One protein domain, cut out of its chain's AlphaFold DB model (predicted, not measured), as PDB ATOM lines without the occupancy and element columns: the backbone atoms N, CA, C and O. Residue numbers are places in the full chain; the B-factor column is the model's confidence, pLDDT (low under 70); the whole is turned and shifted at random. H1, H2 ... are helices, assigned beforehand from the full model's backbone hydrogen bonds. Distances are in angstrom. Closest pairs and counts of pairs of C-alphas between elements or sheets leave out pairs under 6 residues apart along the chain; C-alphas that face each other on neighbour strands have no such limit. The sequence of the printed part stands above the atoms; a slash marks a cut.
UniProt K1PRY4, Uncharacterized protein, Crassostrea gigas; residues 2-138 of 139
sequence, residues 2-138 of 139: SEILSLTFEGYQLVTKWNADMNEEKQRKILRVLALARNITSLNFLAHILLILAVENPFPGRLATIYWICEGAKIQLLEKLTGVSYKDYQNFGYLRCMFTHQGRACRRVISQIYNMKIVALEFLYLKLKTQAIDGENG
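This is residues 2 to 138 of the 139 residues of an uncharacterized protein of Crassostrea gigas (UniProt K1PRY4). The long helix H7 runs the length of an elongated helical body, with H3 and H4 side by side with it in a triangle. H1 and H2 cover the side of H4 away from H7, while the short helices H5 and H6 turn the chain at one end and residues 132 to 138, of which 132 to 136 belong to H7, stick out at the other. The printed part has 137 residues with seven named helices, H1 to H7 in order, and no named strand; its class is all helix. It is only just compact, close to loose, with a radius of gyration of the C-alphas of 16.7 A and spans of 56 by 31 by 22 A.

H7, residues 101 to 136, is 52.5 A from first to last C-alpha, from (44.764, 44.089, -23.826) to (34.726, 2.906, -54.733). H4, residues 60 to 82, is 33.2 A long and has a kink of 31 degrees near residue 76. H3, residues 43 to 55, measures 18.1 A, and H2, residues 24 to 37, 19.7 A. H1, residues 2 to 18, is 24.2 A long, beginning at C-alpha 2 (37.154, 48.915, -52.398). H5 is residues 86 to 90 and H6 residues 94 to 99.

H2, H3, H4 and H7 form an up and down bundle, each running against the one before it. H4 is the hub, touching five helices. It touches H7 at a shallow tilt of 11 degrees, opposite ways, with the C-alphas of Leu 63 and Leu 121 closest at 5.9 A. H3 touches H7 the same way at a shallow tilt of 7 degrees; the closest C-alphas, of Ala 54 and Leu 124, are 5.4 A apart. H3 and H4 form a helical hairpin, closest at the C-alphas of Leu 50 and Ile 66, 6.6 A. H2 and H3, also a helical hairpin, only just touch, with 3 pairs of C-alphas within 8 A, the closest those of Val 33 and Ile 49 at 7.0 A. H2 and H4 only just touch too, with 3 such pairs, the closest those of Ala 37 and Ile 69 at 6.6 A. H1 touches H4 at a shallow tilt of 27 degrees, opposite ways, with the C-alphas of Trp 18 and Gly 61 closest at 5.8 A. H1 and H2 are near each other, their closest C-alphas 8.1 A apart. H5 touches H4 at Tyr 86 and Ile 75, whose C-alphas are closest at 5.4 A. H6 and H7 touch only at the corner, with the C-alphas of Cys 97 and Gly 103 closest at 3.9 A. Every O i to N i+4 pair is within hydrogen-bond range in H1, H2, H3, H5, H6 and H7; in H4, 16 of 19 are.

The C-alphas of Thr 100 and Gly 138, the two farthest apart, are 56.5 A from each other. The printed part has no cut, and the six links between helices are tight. The mean pLDDT of the printed part is 76.4; it is under 70 at residues 2 to 31, 33 to 34, 36 to 38 and 134 to 138.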
ATOM      1  N   SER A   2      37.781  49.667 -51.292       34.62
ATOM      2  CA  SER A   2      37.154  48.915 -52.398       34.62
ATOM      3  C   SER A   2      37.813  47.567 -52.736       34.62
ATOM      4  O   SER A   2      37.091  46.618 -53.008       34.62
ATOM      5  N   GLU A   3      39.142  47.441 -52.663       30.28
ATOM      6  CA  GLU A   3      39.859  46.233 -53.130       30.28
ATOM      7  C   GLU A   3      39.694  44.996 -52.229       30.28
ATOM      8  O   GLU A   3      39.682  43.859 -52.686       30.28
ATOM      9  N   ILE A   4      39.538  45.194 -50.918       36.34
ATOM     10  CA  ILE A   4      39.366  44.080 -49.971       36.34
ATOM     11  C   ILE A   4      37.932  43.540 -50.052       36.34
ATOM     12  O   ILE A   4      37.711  42.330 -50.011       36.34
ATOM     13  N   LEU A   5      36.960  44.441 -50.236       35.91
ATOM     14  CA  LEU A   5      35.576  44.076 -50.520       35.91
ATOM     15  C   LEU A   5      35.461  43.377 -51.880       35.91
ATOM     16  O   LEU A   5      34.744  42.380 -51.963       35.91
ATOM     17  N   SER A   6      36.201  43.820 -52.905       34.75
ATOM     18  CA  SER A   6      36.197  43.175 -54.224       34.75
ATOM     19  C   SER A   6      36.813  41.775 -54.197       34.75
ATOM     20  O   SER A   6      36.227  40.876 -54.783       34.75
ATOM     21  N   LEU A   7      37.890  41.541 -53.438       37.62
ATOM     22  CA  LEU A   7      38.476  40.201 -53.246       37.62
ATOM     23  C   LEU A   7      37.518  39.232 -52.542       37.62
ATOM     24  O   LEU A   7      37.368  38.084 -52.961       37.62
ATOM     25  N   THR A   8      36.814  39.690 -51.501       50.59
ATOM     26  CA  THR A   8      35.748  38.874 -50.903       50.59
ATOM     27  C   THR A   8      34.611  38.636 -51.898       50.59
ATOM     28  O   THR A   8      34.118  37.516 -51.987       50.59
ATOM     29  N   PHE A   9      34.227  39.645 -52.688       42.59
ATOM     30  CA  PHE A   9      33.136  39.580 -53.665       42.59
ATOM     31  C   PHE A   9      33.445  38.669 -54.868       42.59
ATOM     32  O   PHE A   9      32.565  37.930 -55.301       42.59
ATOM     33  N   GLU A  10      34.682  38.641 -55.362       48.62
ATOM     34  CA  GLU A  10      35.150  37.713 -56.403       48.62
ATOM     35  C   GLU A  10      35.202  36.268 -55.892       48.62
ATOM     36  O   GLU A  10      34.764  35.351 -56.588       48.62
ATOM     37  N   GLY A  11      35.635  36.059 -54.644       54.56
ATOM     38  CA  GLY A  11      35.521  34.766 -53.964       54.56
ATOM     39  C   GLY A  11      34.063  34.310 -53.827       54.56
ATOM     40  O   GLY A  11      33.734  33.161 -54.132       54.56
ATOM     41  N   TYR A  12      33.159  35.230 -53.468       54.38
ATOM     42  CA  TYR A  12      31.711  34.994 -53.472       54.38
ATOM     43  C   TYR A  12      31.193  34.638 -54.875       54.38
ATOM     44  O   TYR A  12      30.388  33.716 -54.995       54.38
ATOM     45  N   GLN A  13      31.663  35.303 -55.935       53.69
ATOM     46  CA  GLN A  13      31.276  34.997 -57.315       53.69
ATOM     47  C   GLN A  13      31.763  33.614 -57.773       53.69
ATOM     48  O   GLN A  13      31.011  32.872 -58.411       53.69
ATOM     49  N   LEU A  14      32.987  33.230 -57.405       56.31
ATOM     50  CA  LEU A  14      33.535  31.890 -57.639       56.31
ATOM     51  C   LEU A  14      32.697  30.817 -56.940       56.31
ATOM     52  O   LEU A  14      32.307  29.837 -57.572       56.31
ATOM     53  N   VAL A  15      32.334  31.040 -55.676       58.66
ATOM     54  CA  VAL A  15      31.420  30.159 -54.935       58.66
ATOM     55  C   VAL A  15      30.057  30.074 -55.630       58.66
ATOM     56  O   VAL A  15      29.516  28.982 -55.781       58.66
ATOM     57  N   THR A  16      29.501  31.189 -56.119       56.16
ATOM     58  CA  THR A  16      28.219  31.163 -56.844       56.16
ATOM     59  C   THR A  16      28.290  30.446 -58.191       56.16
ATOM     60  O   THR A  16      27.323  29.774 -58.538       56.16
ATOM     61  N   LYS A  17      29.420  30.523 -58.913       57.91
ATOM     62  CA  LYS A  17      29.643  29.762 -60.155       57.91
ATOM     63  C   LYS A  17      29.711  28.261 -59.886       57.91
ATOM     64  O   LYS A  17      29.021  27.507 -60.550       57.91
ATOM     65  N   TRP A  18      30.444  27.837 -58.855       56.41
ATOM     66  CA  TRP A  18      30.499  26.427 -58.441       56.41
ATOM     67  C   TRP A  18      29.151  25.883 -57.946       56.41
ATOM     68  O   TRP A  18      28.869  24.698 -58.076       56.41
ATOM     69  N   ASN A  19      28.304  26.743 -57.379       56.91
ATOM     70  CA  ASN A  19      26.960  26.368 -56.934       56.91
ATOM     71  C   ASN A  19      25.918  26.364 -58.066       56.91
ATOM     72  O   ASN A  19      24.800  25.909 -57.829       56.91
ATOM     73  N   ALA A  20      26.244  26.886 -59.253       55.47
ATOM     74  CA  ALA A  20      25.354  26.866 -60.416       55.47
ATOM     75  C   ALA A  20      25.237  25.463 -61.041       55.47
ATOM     76  O   ALA A  20      24.222  25.164 -61.656       55.47
ATOM     77  N   ASP A  21      26.211  24.583 -60.787       56.16
ATOM     78  CA  ASP A  21      26.206  23.179 -61.228       56.16
ATOM     79  C   ASP A  21      25.377  22.253 -60.303       56.16
ATOM     80  O   ASP A  21      25.471  21.027 -60.374       56.16
ATOM     81  N   MET A  22      24.565  22.809 -59.393       60.69
ATOM     82  CA  MET A  22      23.731  22.057 -58.447       60.69
ATOM     83  C   MET A  22      22.230  22.233 -58.702       60.69
ATOM     84  O   MET A  22      21.784  23.296 -59.116       60.69
ATOM     85  N   ASN A  23      21.429  21.218 -58.338       63.78
ATOM     86  CA  ASN A  23      19.960  21.309 -58.303       63.78
ATOM     87  C   ASN A  23      19.485  22.609 -57.620       63.78
ATOM     88  O   ASN A  23      19.956  22.946 -56.528       63.78
ATOM     89  N   GLU A  24      18.488  23.278 -58.213       66.25
ATOM     90  CA  GLU A  24      17.974  24.601 -57.805       66.25
ATOM     91  C   GLU A  24      17.651  24.727 -56.305       66.25
ATOM     92  O   GLU A  24      17.756  25.799 -55.702       66.25
ATOM     93  N   GLU A  25      17.233  23.633 -55.670       64.38
ATOM     94  CA  GLU A  25      16.890  23.607 -54.249       64.38
ATOM     95  C   GLU A  25      18.128  23.712 -53.338       64.38
ATOM     96  O   GLU A  25      18.116  24.437 -52.336       64.38
ATOM     97  N   LYS A  26      19.235  23.057 -53.715       64.44
ATOM     98  CA  LYS A  26      20.526  23.161 -53.014       64.44
ATOM     99  C   LYS A  26      21.125  24.553 -53.208       64.44
ATOM    100  O   LYS A  26      21.598  25.157 -52.245       64.44
ATOM    101  N   GLN A  27      21.013  25.096 -54.420       65.38
ATOM    102  CA  GLN A  27      21.470  26.444 -54.746       65.38
ATOM    103  C   GLN A  27      20.743  27.510 -53.908       65.38
ATOM    104  O   GLN A  27      21.389  28.365 -53.297       65.38
ATOM    105  N   ARG A  28      19.410  27.420 -53.781       68.50
ATOM    106  CA  ARG A  28      18.618  28.330 -52.933       68.50
ATOM    107  C   ARG A  28      19.031  28.283 -51.461       68.50
ATOM    108  O   ARG A  28      19.112  29.336 -50.825       68.50
ATOM    109  N   LYS A  29      19.313  27.098 -50.911       67.44
ATOM    110  CA  LYS A  29      19.793  26.959 -49.523       67.44
ATOM    111  C   LYS A  29      21.149  27.629 -49.326       67.44
ATOM    112  O   LYS A  29      21.309  28.399 -48.383       67.44
ATOM    113  N   ILE A  30      22.091  27.420 -50.243       66.12
ATOM    114  CA  ILE A  30      23.423  28.027 -50.139       66.12
ATOM    115  C   ILE A  30      23.344  29.547 -50.290       66.12
ATOM    116  O   ILE A  30      23.940  30.259 -49.493       66.12
ATOM    117  N   LEU A  31      22.548  30.066 -51.229       68.75
ATOM    118  CA  LEU A  31      22.328  31.510 -51.365       68.75
ATOM    119  C   LEU A  31      21.720  32.133 -50.101       68.75
ATOM    120  O   LEU A  31      22.118  33.232 -49.720       68.75
ATOM    121  N   ARG A  32      20.814  31.429 -49.408       71.69
ATOM    122  CA  ARG A  32      20.309  31.868 -48.094       71.69
ATOM    123  C   ARG A  32      21.416  31.903 -47.046       71.69
ATOM    124  O   ARG A  32      21.520  32.888 -46.322       71.69
ATOM    125  N   VAL A  33      22.261  30.875 -46.985       69.69
ATOM    126  CA  VAL A  33      23.404  30.851 -46.059       69.69
ATOM    127  C   VAL A  33      24.393  31.977 -46.372       69.69
ATOM    128  O   VAL A  33      24.848  32.658 -45.459       69.69
ATOM    129  N   LEU A  34      24.664  32.244 -47.650       68.12
ATOM    130  CA  LEU A  34      25.509  33.356 -48.084       68.12
ATOM    131  C   LEU A  34      24.888  34.715 -47.731       68.12
ATOM    132  O   LEU A  34      25.601  35.616 -47.300       68.12
ATOM    133  N   ALA A  35      23.567  34.867 -47.863       71.31
ATOM    134  CA  ALA A  35      22.863  36.078 -47.448       71.31
ATOM    135  C   ALA A  35      22.948  36.299 -45.928       71.31
ATOM    136  O   ALA A  35      23.197  37.422 -45.491       71.31
ATOM    137  N   LEU A  36      22.820  35.237 -45.127       69.94
ATOM    138  CA  LEU A  36      23.012  35.288 -43.672       69.94
ATOM    139  C   LEU A  36      24.469  35.611 -43.301       69.94
ATOM    140  O   LEU A  36      24.718  36.397 -42.389       69.94
ATOM    141  N   ALA A  37      25.432  35.069 -44.048       67.50
ATOM    142  CA  ALA A  37      26.860  35.304 -43.847       67.50
ATOM    143  C   ALA A  37      27.313  36.732 -44.206       67.50
ATOM    144  O   ALA A  37      28.404  37.135 -43.809       67.50
ATOM    145  N   ARG A  38      26.495  37.530 -44.910       69.69
ATOM    146  CA  ARG A  38      26.821  38.944 -45.169       69.69
ATOM    147  C   ARG A  38      26.840  39.792 -43.898       69.69
ATOM    148  O   ARG A  38      27.584  40.765 -43.864       69.69
ATOM    149  N   ASN A  39      26.058  39.415 -42.882       72.31
ATOM    150  CA  ASN A  39      25.933  40.136 -41.616       72.31
ATOM    151  C   ASN A  39      26.255  39.218 -40.435       72.31
ATOM    152  O   ASN A  39      25.384  38.863 -39.638       72.31
ATOM    153  N   ILE A  40      27.523  38.841 -40.295       77.56
ATOM    154  CA  ILE A  40      27.941  37.999 -39.175       77.56
ATOM    155  C   ILE A  40      28.013  38.857 -37.913       77.56
ATOM    156  O   ILE A  40      28.851  39.745 -37.766       77.56
ATOM    157  N   THR A  41      27.086  38.616 -36.990       77.88
ATOM    158  CA  THR A  41      26.912  39.464 -35.806       77.88
ATOM    159  C   THR A  41      27.776  39.051 -34.624       77.88
ATOM    160  O   THR A  41      28.070  39.898 -33.782       77.88
ATOM    161  N   SER A  42      28.175  37.780 -34.554       87.75
ATOM    162  CA  SER A  42      28.949  37.209 -33.452       87.75
ATOM    163  C   SER A  42      29.712  35.955 -33.885       87.75
ATOM    164  O   SER A  42      29.399  35.335 -34.904       87.75
ATOM    165  N   LEU A  43      30.679  35.541 -33.064       87.94
ATOM    166  CA  LEU A  43      31.399  34.276 -33.234       87.94
ATOM    167  C   LEU A  43      30.475  33.052 -33.133       87.94
ATOM    168  O   LEU A  43      30.647  32.096 -33.881       87.94
ATOM    169  N   ASN A  44      29.460  33.098 -32.264       89.44
ATOM    170  CA  ASN A  44      28.478  32.016 -32.136       89.44
ATOM    171  C   ASN A  44      27.636  31.872 -33.408       89.44
ATOM    172  O   ASN A  44      27.371  30.761 -33.859       89.44
ATOM    173  N   PHE A  45      27.249  32.997 -34.013       86.69
ATOM    174  CA  PHE A  45      26.507  32.990 -35.269       86.69
ATOM    175  C   PHE A  45      27.354  32.453 -36.430       86.69
ATOM    176  O   PHE A  45      26.867  31.648 -37.221       86.69
ATOM    177  N   LEU A  46      28.642  32.818 -36.486       88.12
ATOM    178  CA  LEU A  46      29.586  32.222 -37.433       88.12
ATOM    179  C   LEU A  46      29.683  30.702 -37.242       88.12
ATOM    180  O   LEU A  46      29.545  29.963 -38.212       88.12
ATOM    181  N   ALA A  47      29.872  30.229 -36.008       88.00
ATOM    182  CA  ALA A  47      29.944  28.799 -35.716       88.00
ATOM    183  C   ALA A  47      28.669  28.057 -36.152       88.00
ATOM    184  O   ALA A  47      28.756  26.986 -36.748       88.00
ATOM    185  N   HIS A  48      27.493  28.647 -35.925       87.75
ATOM    186  CA  HIS A  48      26.220  28.082 -36.369       87.75
ATOM    187  C   HIS A  48      26.139  27.951 -37.900       87.75
ATOM    188  O   HIS A  48      25.791  26.885 -38.404       87.75
ATOM    189  N   ILE A  49      26.530  28.992 -38.645       85.44
ATOM    190  CA  ILE A  49      26.589  28.948 -40.117       85.44
ATOM    191  C   ILE A  49      27.544  27.848 -40.599       85.44
ATOM    192  O   ILE A  49      27.203  27.076 -41.496       85.44
ATOM    193  N   LEU A  50      28.733  27.760 -39.998       87.06
ATOM    194  CA  LEU A  50      29.737  26.763 -40.366       87.06
ATOM    195  C   LEU A  50      29.254  25.337 -40.093       87.06
ATOM    196  O   LEU A  50      29.470  24.460 -40.926       87.06
ATOM    197  N   LEU A  51      28.548  25.116 -38.984       86.06
ATOM    198  CA  LEU A  51      27.932  23.827 -38.674       86.06
ATOM    199  C   LEU A  51      26.869  23.440 -39.706       86.06
ATOM    200  O   LEU A  51      26.894  22.311 -40.186       86.06
ATOM    201  N   ILE A  52      25.983  24.361 -40.100       82.75
ATOM    202  CA  ILE A  52      24.977  24.089 -41.144       82.75
ATOM    203  C   ILE A  52      25.663  23.639 -42.442       82.75
ATOM    204  O   ILE A  52      25.281  22.629 -43.033       82.75
ATOM    205  N   LEU A  53      26.718  24.345 -42.854       79.75
ATOM    206  CA  LEU A  53      27.462  24.019 -44.072       79.75
ATOM    207  C   LEU A  53      28.216  22.684 -43.974       79.75
ATOM    208  O   LEU A  53      28.272  21.946 -44.958       79.75
ATOM    209  N   ALA A  54      28.782  22.366 -42.811       79.12
ATOM    210  CA  ALA A  54      29.577  21.159 -42.591       79.12
ATOM    211  C   ALA A  54      28.722  19.890 -42.360       79.12
ATOM    212  O   ALA A  54      29.162  18.768 -42.636       79.12
ATOM    213  N   VAL A  55      27.496  20.033 -41.845       78.00
ATOM    214  CA  VAL A  55      26.603  18.900 -41.549       78.00
ATOM    215  C   VAL A  55      25.886  18.388 -42.799       78.00
ATOM    216  O   VAL A  55      25.763  17.173 -42.960       78.00
ATOM    217  N   GLU A  56      25.448  19.278 -43.685       72.25
ATOM    218  CA  GLU A  56      24.749  18.905 -44.917       72.25
ATOM    219  C   GLU A  56      25.643  18.080 -45.891       72.25
ATOM    220  O   GLU A  56      26.864  18.028 -45.750       72.25
ATOM    221  N   ASN A  57      25.043  17.468 -46.929       70.06
ATOM    222  CA  ASN A  57      25.726  16.601 -47.915       70.06
ATOM    223  C   ASN A  57      27.053  17.181 -48.436       70.06
ATOM    224  O   ASN A  57      27.019  18.244 -49.062       70.06
ATOM    225  N   PRO A  58      28.195  16.520 -48.212       70.69
ATOM    226  CA  PRO A  58      29.499  17.093 -48.491       70.69
ATOM    227  C   PRO A  58      29.720  17.248 -50.006       70.69
ATOM    228  O   PRO A  58      29.418  16.355 -50.788       70.69
ATOM    229  N   PHE A  59      30.215  18.412 -50.437       74.19
ATOM    230  CA  PHE A  59      30.641  18.645 -51.822       74.19
ATOM    231  C   PHE A  59      31.804  19.653 -51.868       74.19
ATOM    232  O   PHE A  59      31.897  20.507 -50.979       74.19
ATOM    233  N   PRO A  60      32.678  19.610 -52.892       71.88
ATOM    234  CA  PRO A  60      33.889  20.436 -52.942       71.88
ATOM    235  C   PRO A  60      33.626  21.948 -52.861       71.88
ATOM    236  O   PRO A  60      34.314  22.665 -52.138       71.88
ATOM    237  N   GLY A  61      32.576  22.442 -53.523       74.19
ATOM    238  CA  GLY A  61      32.193  23.859 -53.486       74.19
ATOM    239  C   GLY A  61      31.867  24.393 -52.080       74.19
ATOM    240  O   GLY A  61      32.046  25.584 -51.812       74.19
ATOM    241  N   ARG A  62      31.478  23.535 -51.126       78.31
ATOM    242  CA  ARG A  62      31.281  23.948 -49.726       78.31
ATOM    243  C   ARG A  62      32.578  24.173 -48.968       78.31
ATOM    244  O   ARG A  62      32.584  25.034 -48.093       78.31
ATOM    245  N   LEU A  63      33.666  23.484 -49.320       81.12
ATOM    246  CA  LEU A  63      34.987  23.781 -48.751       81.12
ATOM    247  C   LEU A  63      35.382  25.217 -49.106       81.12
ATOM    248  O   LEU A  63      35.723  26.007 -48.227       81.12
ATOM    249  N   ALA A  64      35.237  25.583 -50.383       80.50
ATOM    250  CA  ALA A  64      35.473  26.949 -50.841       80.50
ATOM    251  C   ALA A  64      34.528  27.948 -50.151       80.50
ATOM    252  O   ALA A  64      34.968  29.003 -49.695       80.50
ATOM    253  N   THR A  65      33.247  27.598 -50.003       81.44
ATOM    254  CA  THR A  65      32.255  28.443 -49.316       81.44
ATOM    255  C   THR A  65      32.642  28.721 -47.861       81.44
ATOM    256  O   THR A  65      32.668  29.878 -47.444       81.44
ATOM    257  N   ILE A  66      32.979  27.679 -47.095       85.69
ATOM    258  CA  ILE A  66      33.422  27.787 -45.697       85.69
ATOM    259  C   ILE A  66      34.663  28.671 -45.598       85.69
ATOM    260  O   ILE A  66      34.708  29.577 -44.763       85.69
ATOM    261  N   TYR A  67      35.644  28.445 -46.475       86.56
ATOM    262  CA  TYR A  67      36.868  29.235 -46.503       86.56
ATOM    263  C   TYR A  67      36.560  30.728 -46.660       86.56
ATOM    264  O   TYR A  67      36.952  31.529 -45.810       86.56
ATOM    265  N   TRP A  68      35.803  31.102 -47.693       82.81
ATOM    266  CA  TRP A  68      35.505  32.504 -47.986       82.81
ATOM    267  C   TRP A  68      34.621  33.174 -46.935       82.81
ATOM    268  O   TRP A  68      34.866  34.333 -46.591       82.81
ATOM    269  N   ILE A  69      33.647  32.454 -46.368       86.19
ATOM    270  CA  ILE A  69      32.837  32.965 -45.253       86.19
ATOM    271  C   ILE A  69      33.736  33.305 -44.064       86.19
ATOM    272  O   ILE A  69      33.623  34.396 -43.511       86.19
ATOM    273  N   CYS A  70      34.663  32.419 -43.691       88.06
ATOM    274  CA  CYS A  70      35.596  32.686 -42.599       88.06
ATOM    275  C   CYS A  70      36.538  33.861 -42.904       88.06
ATOM    276  O   CYS A  70      36.809  34.663 -42.012       88.06
ATOM    277  N   GLU A  71      37.029  33.990 -44.138       86.38
ATOM    278  CA  GLU A  71      37.872  35.124 -44.542       86.38
ATOM    279  C   GLU A  71      37.125  36.463 -44.435       86.38
ATOM    280  O   GLU A  71      37.646  37.402 -43.828       86.38
ATOM    281  N   GLY A  72      35.879  36.532 -44.910       83.50
ATOM    282  CA  GLY A  72      35.035  37.720 -44.748       83.50
ATOM    283  C   GLY A  72      34.677  38.003 -43.284       83.50
ATOM    284  O   GLY A  72      34.741  39.149 -42.831       83.50
ATOM    285  N   ALA A  73      34.372  36.955 -42.513       85.69
ATOM    286  CA  ALA A  73      34.022  37.066 -41.100       85.69
ATOM    287  C   ALA A  73      35.161  37.643 -40.257       85.69
ATOM    288  O   ALA A  73      34.892  38.410 -39.337       85.69
ATOM    289  N   LYS A  74      36.425  37.315 -40.568       87.88
ATOM    290  CA  LYS A  74      37.591  37.883 -39.867       87.88
ATOM    291  C   LYS A  74      37.597  39.401 -39.917       87.88
ATOM    292  O   LYS A  74      37.854  40.028 -38.898       87.88
ATOM    293  N   ILE A  75      37.300  39.975 -41.077       86.19
ATOM    294  CA  ILE A  75      37.312  41.426 -41.264       86.19
ATOM    295  C   ILE A  75      36.178  42.055 -40.449       86.19
ATOM    296  O   ILE A  75      36.426  42.936 -39.629       86.19
ATOM    297  N   GLN A  76      34.954  41.545 -40.611       84.06
ATOM    298  CA  GLN A  76      33.762  42.099 -39.960       84.06
ATOM    299  C   GLN A  76      33.784  41.934 -38.432       84.06
ATOM    300  O   GLN A  76      33.528  42.881 -37.690       84.06
ATOM    301  N   LEU A  77      34.072  40.725 -37.943       87.31
ATOM    302  CA  LEU A  77      34.011  40.415 -36.515       87.31
ATOM    303  C   LEU A  77      35.158  41.036 -35.735       87.31
ATOM    304  O   LEU A  77      34.958  41.392 -34.576       87.31
ATOM    305  N   LEU A  78      36.344  41.169 -36.331       89.56
ATOM    306  CA  LEU A  78      37.462  41.794 -35.639       89.56
ATOM    307  C   LEU A  78      37.139  43.249 -35.300       89.56
ATOM    308  O   LEU A  78      37.208  43.633 -34.131       89.56
ATOM    309  N   GLU A  79      36.719  44.019 -36.299       88.69
ATOM    310  CA  GLU A  79      36.375  45.427 -36.122       88.69
ATOM    311  C   GLU A  79      35.194  45.585 -35.165       88.69
ATOM    312  O   GLU A  79      35.258  46.363 -34.217       88.69
ATOM    313  N   LYS A  80      34.156  44.758 -35.318       87.50
ATOM    314  CA  LYS A  80      32.960  44.834 -34.474       87.50
ATOM    315  C   LYS A  80      33.210  44.474 -33.005       87.50
ATOM    316  O   LYS A  80      32.599  45.070 -32.125       87.50
ATOM    317  N   LEU A  81      34.065  43.486 -32.730       87.75
ATOM    318  CA  LEU A  81      34.306  42.992 -31.367       87.75
ATOM    319  C   LEU A  81      35.438  43.724 -30.645       87.75
ATOM    320  O   LEU A  81      35.490  43.695 -29.417       87.75
ATOM    321  N   THR A  82      36.368  44.332 -31.382       87.69
ATOM    322  CA  THR A  82      37.581  44.928 -30.793       87.69
ATOM    323  C   THR A  82      37.776  46.401 -31.131       87.69
ATOM    324  O   THR A  82      38.656  47.040 -30.549       87.69
ATOM    325  N   GLY A  83      36.984  46.946 -32.059       88.31
ATOM    326  CA  GLY A  83      37.142  48.301 -32.588       88.31
ATOM    327  C   GLY A  83      38.379  48.482 -33.471       88.31
ATOM    328  O   GLY A  83      38.701  49.608 -33.830       88.31
ATOM    329  N   VAL A  84      39.107  47.404 -33.788       89.50
ATOM    330  CA  VAL A  84      40.338  47.443 -34.589       89.50
ATOM    331  C   VAL A  84      40.057  46.887 -35.972       89.50
ATOM    332  O   VAL A  84      39.614  45.745 -36.106       89.50
ATOM    333  N   SER A  85      40.355  47.670 -37.007       88.94
ATOM    334  CA  SER A  85      40.240  47.187 -38.378       88.94
ATOM    335  C   SER A  85      41.252  46.068 -38.644       88.94
ATOM    336  O   SER A  85      42.342  46.023 -38.067       88.94
ATOM    337  N   TYR A  86      40.933  45.162 -39.568       85.88
ATOM    338  CA  TYR A  86      41.863  44.091 -39.937       85.88
ATOM    339  C   TYR A  86      43.200  44.622 -40.470       85.88
ATOM    340  O   TYR A  86      44.249  44.064 -40.154       85.88
ATOM    341  N   LYS A  87      43.176  45.743 -41.200       87.50
ATOM    342  CA  LYS A  87      44.385  46.404 -41.702       87.50
ATOM    343  C   LYS A  87      45.260  46.921 -40.558       87.50
ATOM    344  O   LYS A  87      46.474  46.749 -40.589       87.50
ATOM    345  N   ASP A  88      44.655  47.511 -39.531       87.00
ATOM    346  CA  ASP A  88      45.403  48.005 -38.371       87.00
ATOM    347  C   ASP A  88      45.981  46.856 -37.554       87.00
ATOM    348  O   ASP A  88      47.134  46.919 -37.131       87.00
ATOM    349  N   TYR A  89      45.219  45.773 -37.392       87.25
ATOM    350  CA  TYR A  89      45.704  44.557 -36.750       87.25
ATOM    351  C   TYR A  89      46.886  43.925 -37.499       87.25
ATOM    352  O   TYR A  89      47.826  43.469 -36.855       87.25
ATOM    353  N   GLN A  90      46.897  43.934 -38.836       86.69
ATOM    354  CA  GLN A  90      48.046  43.454 -39.620       86.69
ATOM    355  C   GLN A  90      49.327  44.252 -39.346       86.69
ATOM    356  O   GLN A  90      50.421  43.698 -39.424       86.69
ATOM    357  N   ASN A  91      49.192  45.523 -38.968       87.88
ATOM    358  CA  ASN A  91      50.313  46.375 -38.579       87.88
ATOM    359  C   ASN A  91      50.720  46.191 -37.107       87.88
ATOM    360  O   ASN A  91      51.669  46.830 -36.642       87.88
ATOM    361  N   PHE A  92      50.025  45.350 -36.331       86.06
ATOM    362  CA  PHE A  92      50.443  45.065 -34.964       86.06
ATOM    363  C   PHE A  92      51.679  44.168 -34.988       86.06
ATOM    364  O   PHE A  92      51.634  43.007 -35.386       86.06
ATOM    365  N   GLY A  93      52.791  44.693 -34.473       80.62
ATOM    366  CA  GLY A  93      53.958  43.874 -34.173       80.62
ATOM    367  C   GLY A  93      53.641  42.791 -33.133       80.62
ATOM    368  O   GLY A  93      52.748  42.944 -32.293       80.62
ATOM    369  N   TYR A  94      54.429  41.714 -33.145       77.06
ATOM    370  CA  TYR A  94      54.268  40.557 -32.254       77.06
ATOM    371  C   TYR A  94      54.125  40.944 -30.770       77.06
ATOM    372  O   TYR A  94      53.243  40.447 -30.069       77.06
ATOM    373  N   LEU A  95      54.941  41.899 -30.309       78.56
ATOM    374  CA  LEU A  95      54.911  42.398 -28.932       78.56
ATOM    375  C   LEU A  95      53.575  43.072 -28.595       78.56
ATOM    376  O   LEU A  95      52.991  42.808 -27.545       78.56
ATOM    377  N   ARG A  96      53.026  43.886 -29.502       81.94
ATOM    378  CA  ARG A  96      51.739  44.560 -29.279       81.94
ATOM    379  C   ARG A  96      50.599  43.548 -29.164       81.94
ATOM    380  O   ARG A  96      49.744  43.697 -28.289       81.94
ATOM    381  N   CYS A  97      50.623  42.494 -29.977       79.75
ATOM    382  CA  CYS A  97      49.659  41.393 -29.914       79.75
ATOM    383  C   CYS A  97      49.712  40.598 -28.596       79.75
ATOM    384  O   CYS A  97      48.689  40.059 -28.174       79.75
ATOM    385  N   MET A  98      50.877  40.523 -27.947       78.19
ATOM    386  CA  MET A  98      51.083  39.768 -26.703       78.19
ATOM    387  C   MET A  98      50.815  40.599 -25.443       78.19
ATOM    388  O   MET A  98      50.162  40.120 -24.515       78.19
ATOM    389  N   PHE A  99      51.303  41.840 -25.406       82.81
ATOM    390  CA  PHE A  99      51.394  42.622 -24.170       82.81
ATOM    391  C   PHE A  99      50.279  43.655 -23.993       82.81
ATOM    392  O   PHE A  99      50.083  44.153 -22.887       82.81
ATOM    393  N   THR A 100      49.492  43.954 -25.033       88.31
ATOM    394  CA  THR A 100      48.352  44.877 -24.906       88.31
ATOM    395  C   THR A 100      47.033  44.125 -24.760       88.31
ATOM    396  O   THR A 100      46.817  43.078 -25.374       88.31
ATOM    397  N   HIS A 101      46.107  44.663 -23.958       87.88
ATOM    398  CA  HIS A 101      44.764  44.089 -23.826       87.88
ATOM    399  C   HIS A 101      44.043  44.027 -25.183       87.88
ATOM    400  O   HIS A 101      43.470  42.999 -25.537       87.88
ATOM    401  N   GLN A 102      44.161  45.095 -25.977       87.50
ATOM    402  CA  GLN A 102      43.581  45.185 -27.316       87.50
ATOM    403  C   GLN A 102      44.200  44.169 -28.287       87.50
ATOM    404  O   GLN A 102      43.471  43.465 -28.982       87.50
ATOM    405  N   GLY A 103      45.530  44.022 -28.294       88.00
ATOM    406  CA  GLY A 103      46.225  43.030 -29.118       88.00
ATOM    407  C   GLY A 103      45.835  41.592 -28.770       88.00
ATOM    408  O   GLY A 103      45.545  40.801 -29.669       88.00
ATOM    409  N   ARG A 104      45.722  41.273 -27.474       89.50
ATOM    410  CA  ARG A 104      45.244  39.958 -27.012       89.50
ATOM    411  C   ARG A 104      43.795  39.696 -27.423       89.50
ATOM    412  O   ARG A 104      43.488  38.580 -27.842       89.50
ATOM    413  N   ALA A 105      42.922  40.701 -27.337       90.06
ATOM    414  CA  ALA A 105      41.534  40.590 -27.783       90.06
ATOM    415  C   ALA A 105      41.445  40.325 -29.297       90.06
ATOM    416  O   ALA A 105      40.786  39.372 -29.710       90.06
ATOM    417  N   CYS A 106      42.186  41.086 -30.108       90.56
ATOM    418  CA  CYS A 106      42.253  40.897 -31.560       90.56
ATOM    419  C   CYS A 106      42.754  39.497 -31.927       90.56
ATOM    420  O   CYS A 106      42.107  38.768 -32.683       90.56
ATOM    421  N   ARG A 107      43.876  39.077 -31.325       90.44
ATOM    422  CA  ARG A 107      44.458  37.752 -31.553       90.44
ATOM    423  C   ARG A 107      43.490  36.637 -31.173       90.44
ATOM    424  O   ARG A 107      43.415  35.642 -31.893       90.44
ATOM    425  N   ARG A 108      42.747  36.789 -30.071       91.62
ATOM    426  CA  ARG A 108      41.745  35.812 -29.629       91.62
ATOM    427  C   ARG A 108      40.641  35.644 -30.670       91.62
ATOM    428  O   ARG A 108      40.366  34.511 -31.048       91.62
ATOM    429  N   VAL A 109      40.076  36.744 -31.171       91.38
ATOM    430  CA  VAL A 109      39.024  36.712 -32.203       91.38
ATOM    431  C   VAL A 109      39.537  36.046 -33.481       91.38
ATOM    432  O   VAL A 109      38.919  35.101 -33.967       91.38
ATOM    433  N   ILE A 110      40.699  36.467 -33.990       91.25
ATOM    434  CA  ILE A 110      41.280  35.883 -35.209       91.25
ATOM    435  C   ILE A 110      41.580  34.394 -35.032       91.25
ATOM    436  O   ILE A 110      41.244  33.597 -35.907       91.25
ATOM    437  N   SER A 111      42.165  34.005 -33.897       91.31
ATOM    438  CA  SER A 111      42.488  32.599 -33.620       91.31
ATOM    439  C   SER A 111      41.224  31.749 -33.513       91.31
ATOM    440  O   SER A 111      41.190  30.647 -34.046       91.31
ATOM    441  N   GLN A 112      40.159  32.257 -32.887       93.38
ATOM    442  CA  GLN A 112      38.882  31.543 -32.805       93.38
ATOM    443  C   GLN A 112      38.269  31.321 -34.188       93.38
ATOM    444  O   GLN A 112      37.874  30.200 -34.495       93.38
ATOM    445  N   ILE A 113      38.250  32.344 -35.047       92.31
ATOM    446  CA  ILE A 113      37.738  32.204 -36.418       92.31
ATOM    447  C   ILE A 113      38.596  31.220 -37.221       92.31
ATOM    448  O   ILE A 113      38.063  30.410 -37.976       92.31
ATOM    449  N   TYR A 114      39.917  31.257 -37.045       92.56
ATOM    450  CA  TYR A 114      40.829  30.338 -37.717       92.56
ATOM    451  C   TYR A 114      40.619  28.884 -37.274       92.56
ATOM    452  O   TYR A 114      40.521  27.998 -38.120       92.56
ATOM    453  N   ASN A 115      40.454  28.649 -35.971       92.50
ATOM    454  CA  ASN A 115      40.153  27.326 -35.431       92.50
ATOM    455  C   ASN A 115      38.800  26.810 -35.942       92.50
ATOM    456  O   ASN A 115      38.712  25.672 -36.388       92.50
ATOM    457  N   MET A 116      37.761  27.655 -35.953       92.50
ATOM    458  CA  MET A 116      36.457  27.299 -36.527       92.50
ATOM    459  C   MET A 116      36.568  26.943 -38.015       92.50
ATOM    460  O   MET A 116      35.958  25.972 -38.458       92.50
ATOM    461  N   LYS A 117      37.372  27.701 -38.775       92.06
ATOM    462  CA  LYS A 117      37.637  27.436 -40.194       92.06
ATOM    463  C   LYS A 117      38.272  26.061 -40.389       92.06
ATOM    464  O   LYS A 117      37.766  25.286 -41.193       92.06
ATOM    465  N   ILE A 118      39.356  25.767 -39.669       91.31
ATOM    466  CA  ILE A 118      40.070  24.487 -39.783       91.31
ATOM    467  C   ILE A 118      39.136  23.328 -39.457       91.31
ATOM    468  O   ILE A 118      38.973  22.446 -40.290       91.31
ATOM    469  N   VAL A 119      38.456  23.376 -38.309       91.38
ATOM    470  CA  VAL A 119      37.564  22.290 -37.876       91.38
ATOM    471  C   VAL A 119      36.455  22.041 -38.900       91.38
ATOM    472  O   VAL A 119      36.174  20.894 -39.242       91.38
ATOM    473  N   ALA A 120      35.841  23.101 -39.431       88.50
ATOM    474  CA  ALA A 120      34.785  22.966 -40.430       88.50
ATOM    475  C   ALA A 120      35.304  22.377 -41.755       88.50
ATOM    476  O   ALA A 120      34.633  21.538 -42.359       88.50
ATOM    477  N   LEU A 121      36.498  22.787 -42.198       88.38
ATOM    478  CA  LEU A 121      37.126  22.267 -43.415       88.38
ATOM    479  C   LEU A 121      37.563  20.810 -43.256       88.38
ATOM    480  O   LEU A 121      37.278  20.006 -44.137       88.38
ATOM    481  N   GLU A 122      38.212  20.462 -42.147       88.94
ATOM    482  CA  GLU A 122      38.650  19.095 -41.856       88.94
ATOM    483  C   GLU A 122      37.460  18.147 -41.759       88.94
ATOM    484  O   GLU A 122      37.461  17.092 -42.389       88.94
ATOM    485  N   PHE A 123      36.406  18.543 -41.044       88.06
ATOM    486  CA  PHE A 123      35.199  17.732 -40.931       88.06
ATOM    487  C   PHE A 123      34.540  17.490 -42.294       88.06
ATOM    488  O   PHE A 123      34.161  16.363 -42.620       88.06
ATOM    489  N   LEU A 124      34.434  18.536 -43.119       85.94
ATOM    490  CA  LEU A 124      33.871  18.416 -44.461       85.94
ATOM    491  C   LEU A 124      34.766  17.574 -45.385       85.94
ATOM    492  O   LEU A 124      34.254  16.764 -46.156       85.94
ATOM    493  N   TYR A 125      36.086  17.732 -45.289       87.06
ATOM    494  CA  TYR A 125      37.059  16.950 -46.050       87.06
ATOM    495  C   TYR A 125      37.008  15.463 -45.682       87.06
ATOM    496  O   TYR A 125      36.969  14.616 -46.572       87.06
ATOM    497  N   LEU A 126      36.943  15.137 -44.389       87.12
ATOM    498  CA  LEU A 126      36.803  13.758 -43.923       87.12
ATOM    499  C   LEU A 126      35.517  13.127 -44.459       87.12
ATOM    500  O   LEU A 126      35.569  12.030 -45.003       87.12
ATOM    501  N   LYS A 127      34.393  13.850 -44.408       84.50
ATOM    502  CA  LYS A 127      33.132  13.391 -45.004       84.50
ATOM    503  C   LYS A 127      33.229  13.148 -46.512       84.50
ATOM    504  O   LYS A 127      32.702  12.149 -46.991       84.50
ATOM    505  N   LEU A 128      33.886  14.043 -47.255       82.50
ATOM    506  CA  LEU A 128      34.126  13.857 -48.693       82.50
ATOM    507  C   LEU A 128      34.959  12.606 -48.964       82.50
ATOM    508  O   LEU A 128      34.637  11.836 -49.864       82.50
ATOM    509  N   LYS A 129      36.012  12.392 -48.171       85.25
ATOM    510  CA  LYS A 129      36.871  11.216 -48.291       85.25
ATOM    511  C   LYS A 129      36.096   9.928 -48.012       85.25
ATOM    512  O   LYS A 129      36.237   8.983 -48.776       85.25
ATOM    513  N   THR A 130      35.259   9.896 -46.973       82.88
ATOM    514  CA  THR A 130      34.398   8.739 -46.681       82.88
ATOM    515  C   THR A 130      33.454   8.442 -47.845       82.88
ATOM    516  O   THR A 130      33.401   7.305 -48.288       82.88
ATOM    517  N   GLN A 131      32.804   9.458 -48.424       77.62
ATOM    518  CA  GLN A 131      31.934   9.255 -49.589       77.62
ATOM    519  C   GLN A 131      32.666   8.750 -50.834       77.62
ATOM    520  O   GLN A 131      32.105   7.957 -51.583       77.62
ATOM    521  N   ALA A 132      33.896   9.212 -51.073       73.12
ATOM    522  CA  ALA A 132      34.706   8.710 -52.179       73.12
ATOM    523  C   ALA A 132      35.046   7.222 -51.984       73.12
ATOM    524  O   ALA A 132      34.917   6.442 -52.919       73.12
ATOM    525  N   ILE A 133      35.398   6.827 -50.756       74.06
ATOM    526  CA  ILE A 133      35.695   5.431 -50.404       74.06
ATOM    527  C   ILE A 133      34.440   4.551 -50.515       74.06
ATOM    528  O   ILE A 133      34.508   3.449 -51.053       74.06
ATOM    529  N   ASP A 134      33.287   5.030 -50.044       68.25
ATOM    530  CA  ASP A 134      32.017   4.298 -50.141       68.25
ATOM    531  C   ASP A 134      31.549   4.156 -51.602       68.25
ATOM    532  O   ASP A 134      30.934   3.156 -51.961       68.25
ATOM    533  N   GLY A 135      31.872   5.131 -52.462       61.62
ATOM    534  CA  GLY A 135      31.625   5.063 -53.904       61.62
ATOM    535  C   GLY A 135      32.555   4.101 -54.654       61.62
ATOM    536  O   GLY A 135      32.136   3.526 -55.652       61.62
ATOM    537  N   GLU A 136      33.785   3.894 -54.176       56.50
ATOM    538  CA  GLU A 136      34.726   2.906 -54.733       56.50
ATOM    539  C   GLU A 136      34.437   1.471 -54.257       56.50
ATOM    540  O   GLU A 136      34.690   0.520 -54.992       56.50
ATOM    541  N   ASN A 137      33.865   1.306 -53.059       51.59
ATOM    542  CA  ASN A 137      33.476   0.004 -52.499       51.59
ATOM    543  C   ASN A 137      32.029  -0.415 -52.835       51.59
ATOM    544  O   ASN A 137      31.564  -1.454 -52.363       51.59
ATOM    545  N   GLY A 138      31.314   0.380 -53.635       42.97
ATOM    546  CA  GLY A 138      29.961   0.090 -54.108       42.97
ATOM    547  C   GLY A 138      29.947  -0.896 -55.276       42.97
ATOM    548  O   GLY A 138      29.953  -0.484 -56.435       42.97
TER     549      GLY A 138